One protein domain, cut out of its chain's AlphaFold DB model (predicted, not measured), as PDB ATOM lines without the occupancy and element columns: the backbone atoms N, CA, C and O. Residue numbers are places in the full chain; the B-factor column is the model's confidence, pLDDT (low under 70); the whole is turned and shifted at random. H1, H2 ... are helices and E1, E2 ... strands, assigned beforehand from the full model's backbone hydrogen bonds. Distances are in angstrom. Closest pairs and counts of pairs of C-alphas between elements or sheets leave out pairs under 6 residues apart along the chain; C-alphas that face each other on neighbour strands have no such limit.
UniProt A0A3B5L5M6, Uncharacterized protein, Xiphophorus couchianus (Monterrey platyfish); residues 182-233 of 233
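Overview. This is residues 182 to 233 of the 233 residues of an uncharacterized protein of Xiphophorus couchianus (Monterrey platyfish) (UniProt A0A3B5L5M6). With little regular structure, this is a long loop drawn out from a tiny hairpin, E1 and E2, with short helix H1 at the end away from the loop. The 52 printed residues hold E1, E2, H1 in order, class mixed, with 10 residues in named elements. It is loose, radius of gyration of the C-alphas 12.7 A, spanning 41 by 16 by 16 A.

Arrangement. From Gln 182, go to E1, residues 189 to 191; its antiparallel hairpin partner is E2, residues 224 to 226, at 134 degrees. N 190 and O 225, 2.8 A apart, are within hydrogen-bond range. H1, residues 228 to 231, follows by a tight link; it is too short for any O i to N i+4 pair, and its one O i to N i+3 pair is within range. The closest C-alphas of E1 and H1, 190 and 228, are 8.0 A apart.

Along the chain. Find C-alpha 189 at (105.469, 19.411, 42.738); E1 and E2 each run 7.0 A. H1 runs 4.9 A to C-alpha 231 at (101.954, 28.203, 40.184).

Size, cuts and confidence. C-alphas 210 and 233 are farthest apart, 42.0 A. Residues 192 to 223 form the long link. The printed part has no cut; pLDDT is under 70 at 202 to 212 and 232 to 233.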
ATOM      1  N   GLN A 182     104.508  25.758  51.928       82.12
ATOM      2  CA  GLN A 182     103.956  24.838  52.933       82.12
ATOM      3  C   GLN A 182     103.181  23.659  52.323       82.12
ATOM      4  O   GLN A 182     103.024  22.629  52.971       82.12
ATOM      5  N   HIS A 183     102.717  23.783  51.073       74.00
ATOM      6  CA  HIS A 183     101.977  22.724  50.382       74.00
ATOM      7  C   HIS A 183     102.870  21.690  49.684       74.00
ATOM      8  O   HIS A 183     102.473  20.533  49.581       74.00
ATOM      9  N   CYS A 184     104.058  22.067  49.202       83.38
ATOM     10  CA  CYS A 184     104.965  21.136  48.512       83.38
ATOM     11  C   CYS A 184     106.326  20.968  49.199       83.38
ATOM     12  O   CYS A 184     107.212  20.324  48.637       83.38
ATOM     13  N   GLY A 185     106.535  21.578  50.369       79.81
ATOM     14  CA  GLY A 185     107.798  21.529  51.110       79.81
ATOM     15  C   GLY A 185     108.997  22.038  50.307       79.81
ATOM     16  O   GLY A 185     110.101  21.540  50.480       79.81
ATOM     17  N   GLY A 186     108.771  22.962  49.365       81.25
ATOM     18  CA  GLY A 186     109.813  23.465  48.457       81.25
ATOM     19  C   GLY A 186     110.109  22.601  47.221       81.25
ATOM     20  O   GLY A 186     110.910  23.010  46.391       81.25
ATOM     21  N   SER A 187     109.443  21.456  47.027       82.75
ATOM     22  CA  SER A 187     109.686  20.586  45.857       82.75
ATOM     23  C   SER A 187     109.108  21.096  44.526       82.75
ATOM     24  O   SER A 187     109.430  20.557  43.473       82.75
ATOM     25  N   GLY A 188     108.213  22.093  44.551       84.88
ATOM     26  CA  GLY A 188     107.523  22.617  43.362       84.88
ATOM     27  C   GLY A 188     106.463  21.683  42.756       84.88
ATOM     28  O   GLY A 188     105.688  22.110  41.896       84.88
ATOM     29  N   CYS A 189     106.365  20.445  43.241       86.81
ATOM     30  CA  CYS A 189     105.469  19.411  42.738       86.81
ATOM     31  C   CYS A 189     104.524  18.920  43.841       86.81
ATOM     32  O   CYS A 189     104.874  18.864  45.017       86.81
ATOM     33  N   ALA A 190     103.309  18.552  43.457       87.38
ATOM     34  CA  ALA A 190     102.285  17.979  44.317       87.38
ATOM     35  C   ALA A 190     101.755  16.681  43.682       87.38
ATOM     36  O   ALA A 190     101.856  16.515  42.466       87.38
ATOM     37  N   PRO A 191     101.201  15.734  44.460       88.38
ATOM     38  CA  PRO A 191     100.507  14.587  43.884       88.38
ATOM     39  C   PRO A 191      99.367  15.073  42.992       88.38
ATOM     40  O   PRO A 191      98.644  15.996  43.359       88.38
ATOM     41  N   CYS A 192      99.200  14.451  41.825       87.25
ATOM     42  CA  CYS A 192      98.188  14.896  40.875       87.25
ATOM     43  C   CYS A 192      96.784  14.887  41.493       87.25
ATOM     44  O   CYS A 192      96.376  13.916  42.123       87.25
ATOM     45  N   SER A 193      96.022  15.945  41.257       84.50
ATOM     46  CA  SER A 193      94.657  16.140  41.749       84.50
ATOM     47  C   SER A 193      93.657  15.095  41.239       84.50
ATOM     48  O   SER A 193      92.680  14.801  41.921       84.50
ATOM     49  N   LEU A 194      93.910  14.507  40.065       83.38
ATOM     50  CA  LEU A 194      93.033  13.519  39.429       83.38
ATOM     51  C   LEU A 194      93.352  12.079  39.841       83.38
ATOM     52  O   LEU A 194      92.442  11.274  40.017       83.38
ATOM     53  N   CYS A 195      94.639  11.736  39.951       84.00
ATOM     54  CA  CYS A 195      95.091  10.375  40.256       84.00
ATOM     55  C   CYS A 195      95.560  10.216  41.714       84.00
ATOM     56  O   CYS A 195      95.817   9.104  42.161       84.00
ATOM     57  N   HIS A 196      95.717  11.313  42.458       86.31
ATOM     58  CA  HIS A 196      96.326  11.369  43.794       86.31
ATOM     59  C   HIS A 196      97.682  10.652  43.878       86.31
ATOM     60  O   HIS A 196      98.036  10.076  44.902       86.31
ATOM     61  N   GLY A 197      98.435  10.645  42.773       82.62
ATOM     62  CA  GLY A 197      99.703   9.925  42.659       82.62
ATOM     63  C   GLY A 197      99.590   8.424  42.366       82.62
ATOM     64  O   GLY A 197     100.622   7.781  42.199       82.62
ATOM     65  N   SER A 198      98.383   7.855  42.226       82.81
ATOM     66  CA  SER A 198      98.206   6.433  41.876       82.81
ATOM     67  C   SER A 198      98.658   6.103  40.452       82.81
ATOM     68  O   SER A 198      98.922   4.945  40.145       82.81
ATOM     69  N   LYS A 199      98.751   7.120  39.581       87.19
ATOM     70  CA  LYS A 199      99.055   7.017  38.139       87.19
ATOM     71  C   LYS A 199      97.992   6.281  37.319       87.19
ATOM     72  O   LYS A 199      98.109   6.210  36.095       87.19
ATOM     73  N   LEU A 200      96.941   5.789  37.966       82.25
ATOM     74  CA  LEU A 200      95.821   5.104  37.341       82.25
ATOM     75  C   LEU A 200      94.704   6.093  37.019       82.25
ATOM     76  O   LEU A 200      94.520   7.108  37.698       82.25
ATOM     77  N   SER A 201      93.966   5.805  35.954       78.62
ATOM     78  CA  SER A 201      92.799   6.587  35.571       78.62
ATOM     79  C   SER A 201      91.708   6.521  36.644       78.62
ATOM     80  O   SER A 201      91.573   5.547  37.385       78.62
ATOM     81  N   MET A 202      90.858   7.545  36.677       67.38
ATOM     82  CA  MET A 202      89.676   7.574  37.544       67.38
ATOM     83  C   MET A 202      88.717   6.400  37.306       67.38
ATOM     84  O   MET A 202      87.993   6.020  38.224       67.38
ATOM     85  N   LEU A 203      88.712   5.832  36.097       63.25
ATOM     86  CA  LEU A 203      87.919   4.654  35.750       63.25
ATOM     87  C   LEU A 203      88.515   3.397  36.396       63.25
ATOM     88  O   LEU A 203      87.788   2.668  37.064       63.25
ATOM     89  N   ALA A 204      89.836   3.214  36.296       60.03
ATOM     90  CA  ALA A 204      90.564   2.120  36.944       60.03
ATOM     91  C   ALA A 204      90.479   2.180  38.478       60.03
ATOM     92  O   ALA A 204      90.415   1.152  39.139       60.03
ATOM     93  N   ASN A 205      90.381   3.379  39.057       57.66
ATOM     94  CA  ASN A 205      90.157   3.545  40.496       57.66
ATOM     95  C   ASN A 205      88.733   3.140  40.945       57.66
ATOM     96  O   ASN A 205      88.473   3.083  42.147       57.66
ATOM     97  N   ARG A 206      87.787   2.921  40.016       60.72
ATOM     98  CA  ARG A 206      86.353   2.724  40.302       60.72
ATOM     99  C   ARG A 206      85.788   1.365  39.879       60.72
ATOM    100  O   ARG A 206      84.651   1.084  40.245       60.72
ATOM    101  N   PHE A 207      86.531   0.542  39.141       47.56
ATOM    102  CA  PHE A 207      86.038  -0.734  38.615       47.56
ATOM    103  C   PHE A 207      87.063  -1.865  38.738       47.56
ATOM    104  O   PHE A 207      88.233  -1.629  39.016       47.56
ATOM    105  N   ASN A 208      86.549  -3.089  38.576       55.03
ATOM    106  CA  ASN A 208      87.232  -4.378  38.699       55.03
ATOM    107  C   ASN A 208      88.623  -4.407  38.030       55.03
ATOM    108  O   ASN A 208      88.881  -3.660  37.089       55.03
ATOM    109  N   GLU A 209      89.485  -5.328  38.473       58.12
ATOM    110  CA  GLU A 209      90.901  -5.480  38.071       58.12
ATOM    111  C   GLU A 209      91.152  -5.527  36.544       58.12
ATOM    112  O   GLU A 209      92.274  -5.317  36.097       58.12
ATOM    113  N   SER A 210      90.116  -5.733  35.723       56.31
ATOM    114  CA  SER A 210      90.180  -5.844  34.260       56.31
ATOM    115  C   SER A 210      90.527  -4.559  33.497       56.31
ATOM    116  O   SER A 210      90.748  -4.626  32.289       56.31
ATOM    117  N   ILE A 211      90.579  -3.392  34.148       63.25
ATOM    118  CA  ILE A 211      90.894  -2.104  33.494       63.25
ATOM    119  C   ILE A 211      92.093  -1.371  34.119       63.25
ATOM    120  O   ILE A 211      92.256  -0.162  33.925       63.25
ATOM    121  N   SER A 212      92.951  -2.088  34.853       62.91
ATOM    122  CA  SER A 212      94.137  -1.537  35.530       62.91
ATOM    123  C   SER A 212      95.167  -0.899  34.592       62.91
ATOM    124  O   SER A 212      95.995  -0.110  35.044       62.91
ATOM    125  N   ASP A 213      95.108  -1.199  33.293       71.69
ATOM    126  CA  ASP A 213      96.062  -0.695  32.297       71.69
ATOM    127  C   ASP A 213      95.792   0.758  31.872       71.69
ATOM    128  O   ASP A 213      96.642   1.408  31.255       71.69
ATOM    129  N   LEU A 214      94.629   1.315  32.229       80.38
ATOM    130  CA  LEU A 214      94.293   2.706  31.935       80.38
ATOM    131  C   LEU A 214      95.018   3.657  32.888       80.38
ATOM    132  O   LEU A 214      94.643   3.830  34.052       80.38
ATOM    133  N   ARG A 215      96.030   4.339  32.351       86.31
ATOM    134  CA  ARG A 215      96.842   5.338  33.052       86.31
ATOM    135  C   ARG A 215      96.147   6.699  33.096       86.31
ATOM    136  O   ARG A 215      95.350   7.049  32.225       86.31
ATOM    137  N   CYS A 216      96.450   7.487  34.121       83.75
ATOM    138  CA  CYS A 216      95.968   8.858  34.212       83.75
ATOM    139  C   CYS A 216      96.659   9.731  33.159       83.75
ATOM    140  O   CYS A 216      97.861   9.980  33.242       83.75
ATOM    141  N   GLN A 217      95.886  10.237  32.199       84.94
ATOM    142  CA  GLN A 217      96.397  11.050  31.091       84.94
ATOM    143  C   GLN A 217      97.001  12.388  31.539       84.94
ATOM    144  O   GLN A 217      97.829  12.946  30.833       84.94
ATOM    145  N   ALA A 218      96.610  12.894  32.711       82.44
ATOM    146  CA  ALA A 218      97.089  14.179  33.214       82.44
ATOM    147  C   ALA A 218      98.430  14.098  33.957       82.44
ATOM    148  O   ALA A 218      99.133  15.098  34.041       82.44
ATOM    149  N   CYS A 219      98.756  12.936  34.536       84.00
ATOM    150  CA  CYS A 219      99.884  12.784  35.460       84.00
ATOM    151  C   CYS A 219     100.908  11.736  35.012       84.00
ATOM    152  O   CYS A 219     101.927  11.574  35.671       84.00
ATOM    153  N   TYR A 220     100.655  10.977  33.943       80.75
ATOM    154  CA  TYR A 220     101.579   9.943  33.480       80.75
ATOM    155  C   TYR A 220     102.822  10.564  32.810       80.75
ATOM    156  O   TYR A 220     102.646  11.434  31.957       80.75
ATOM    157  N   PRO A 221     104.058  10.120  33.133       81.81
ATOM    158  CA  PRO A 221     104.435   8.953  33.951       81.81
ATOM    159  C   PRO A 221     104.642   9.194  35.457       81.81
ATOM    160  O   PRO A 221     104.757   8.235  36.232       81.81
ATOM    161  N   ASP A 222     104.668  10.445  35.898       82.44
ATOM    162  CA  ASP A 222     105.235  10.796  37.202       82.44
ATOM    163  C   ASP A 222     104.243  10.687  38.367       82.44
ATOM    164  O   ASP A 222     104.629  10.341  39.482       82.44
ATOM    165  N   GLY A 223     102.947  10.872  38.122       84.38
ATOM    166  CA  GLY A 223     101.915  10.939  39.162       84.38
ATOM    167  C   GLY A 223     101.879  12.282  39.896       84.38
ATOM    168  O   GLY A 223     101.133  12.432  40.864       84.38
ATOM    169  N   LEU A 224     102.672  13.247  39.435       87.00
ATOM    170  CA  LEU A 224     102.859  14.553  40.045       87.00
ATOM    171  C   LEU A 224     102.357  15.649  39.102       87.00
ATOM    172  O   LEU A 224     102.427  15.517  37.883       87.00
ATOM    173  N   GLU A 225     101.856  16.730  39.679       86.88
ATOM    174  CA  GLU A 225     101.514  17.971  38.992       86.88
ATOM    175  C   GLU A 225     102.233  19.148  39.662       86.88
ATOM    176  O   GLU A 225     102.772  19.017  40.764       86.88
ATOM    177  N   ARG A 226     102.269  20.314  39.010       87.00
ATOM    178  CA  ARG A 226     102.850  21.511  39.630       87.00
ATOM    179  C   ARG A 226     102.060  21.891  40.874       87.00
ATOM    180  O   ARG A 226     100.831  21.864  40.872       87.00
ATOM    181  N   CYS A 227     102.767  22.282  41.929       87.44
ATOM    182  CA  CYS A 227     102.115  22.781  43.127       87.44
ATOM    183  C   CYS A 227     101.295  24.032  42.780       87.44
ATOM    184  O   CYS A 227     101.846  25.039  42.337       87.44
ATOM    185  N   GLN A 228      99.984  23.980  43.015       84.56
ATOM    186  CA  GLN A 228      99.071  25.088  42.714       84.56
ATOM    187  C   GLN A 228      99.425  26.359  43.499       84.56
ATOM    188  O   GLN A 228      99.331  27.471  42.982       84.56
ATOM    189  N   SER A 229      99.922  26.197  44.727       82.00
ATOM    190  CA  SER A 229     100.403  27.300  45.566       82.00
ATOM    191  C   SER A 229     101.702  27.931  45.053       82.00
ATOM    192  O   SER A 229     101.982  29.080  45.374       82.00
ATOM    193  N   CYS A 230     102.493  27.201  44.259       82.31
ATOM    194  CA  CYS A 230     103.686  27.740  43.600       82.31
ATOM    195  C   CYS A 230     103.376  28.288  42.203       82.31
ATOM    196  O   CYS A 230     104.068  29.181  41.743       82.31
ATOM    197  N   SER A 231     102.352  27.761  41.526       74.50
ATOM    198  CA  SER A 231     101.954  28.203  40.184       74.50
ATOM    199  C   SER A 231     101.169  29.519  40.175       74.50
ATOM    200  O   SER A 231     100.930  30.067  39.103       74.50
ATOM    201  N   SER A 232     100.709  29.970  41.340       65.00
ATOM    202  CA  SER A 232      99.933  31.202  41.525       65.00
ATOM    203  C   SER A 232     100.767  32.379  42.042       65.00
ATOM    204  O   SER A 232     100.209  33.455  42.256       65.00
ATOM    205  N   LYS A 233     102.075  32.177  42.249       58.25
ATOM    206  CA  LYS A 233     103.041  33.226  42.587       58.25
ATOM    207  C   LYS A 233     103.764  33.728  41.346       58.25
ATOM    208  O   LYS A 233     104.019  32.899  40.444       58.25
TER     209      LYS A 233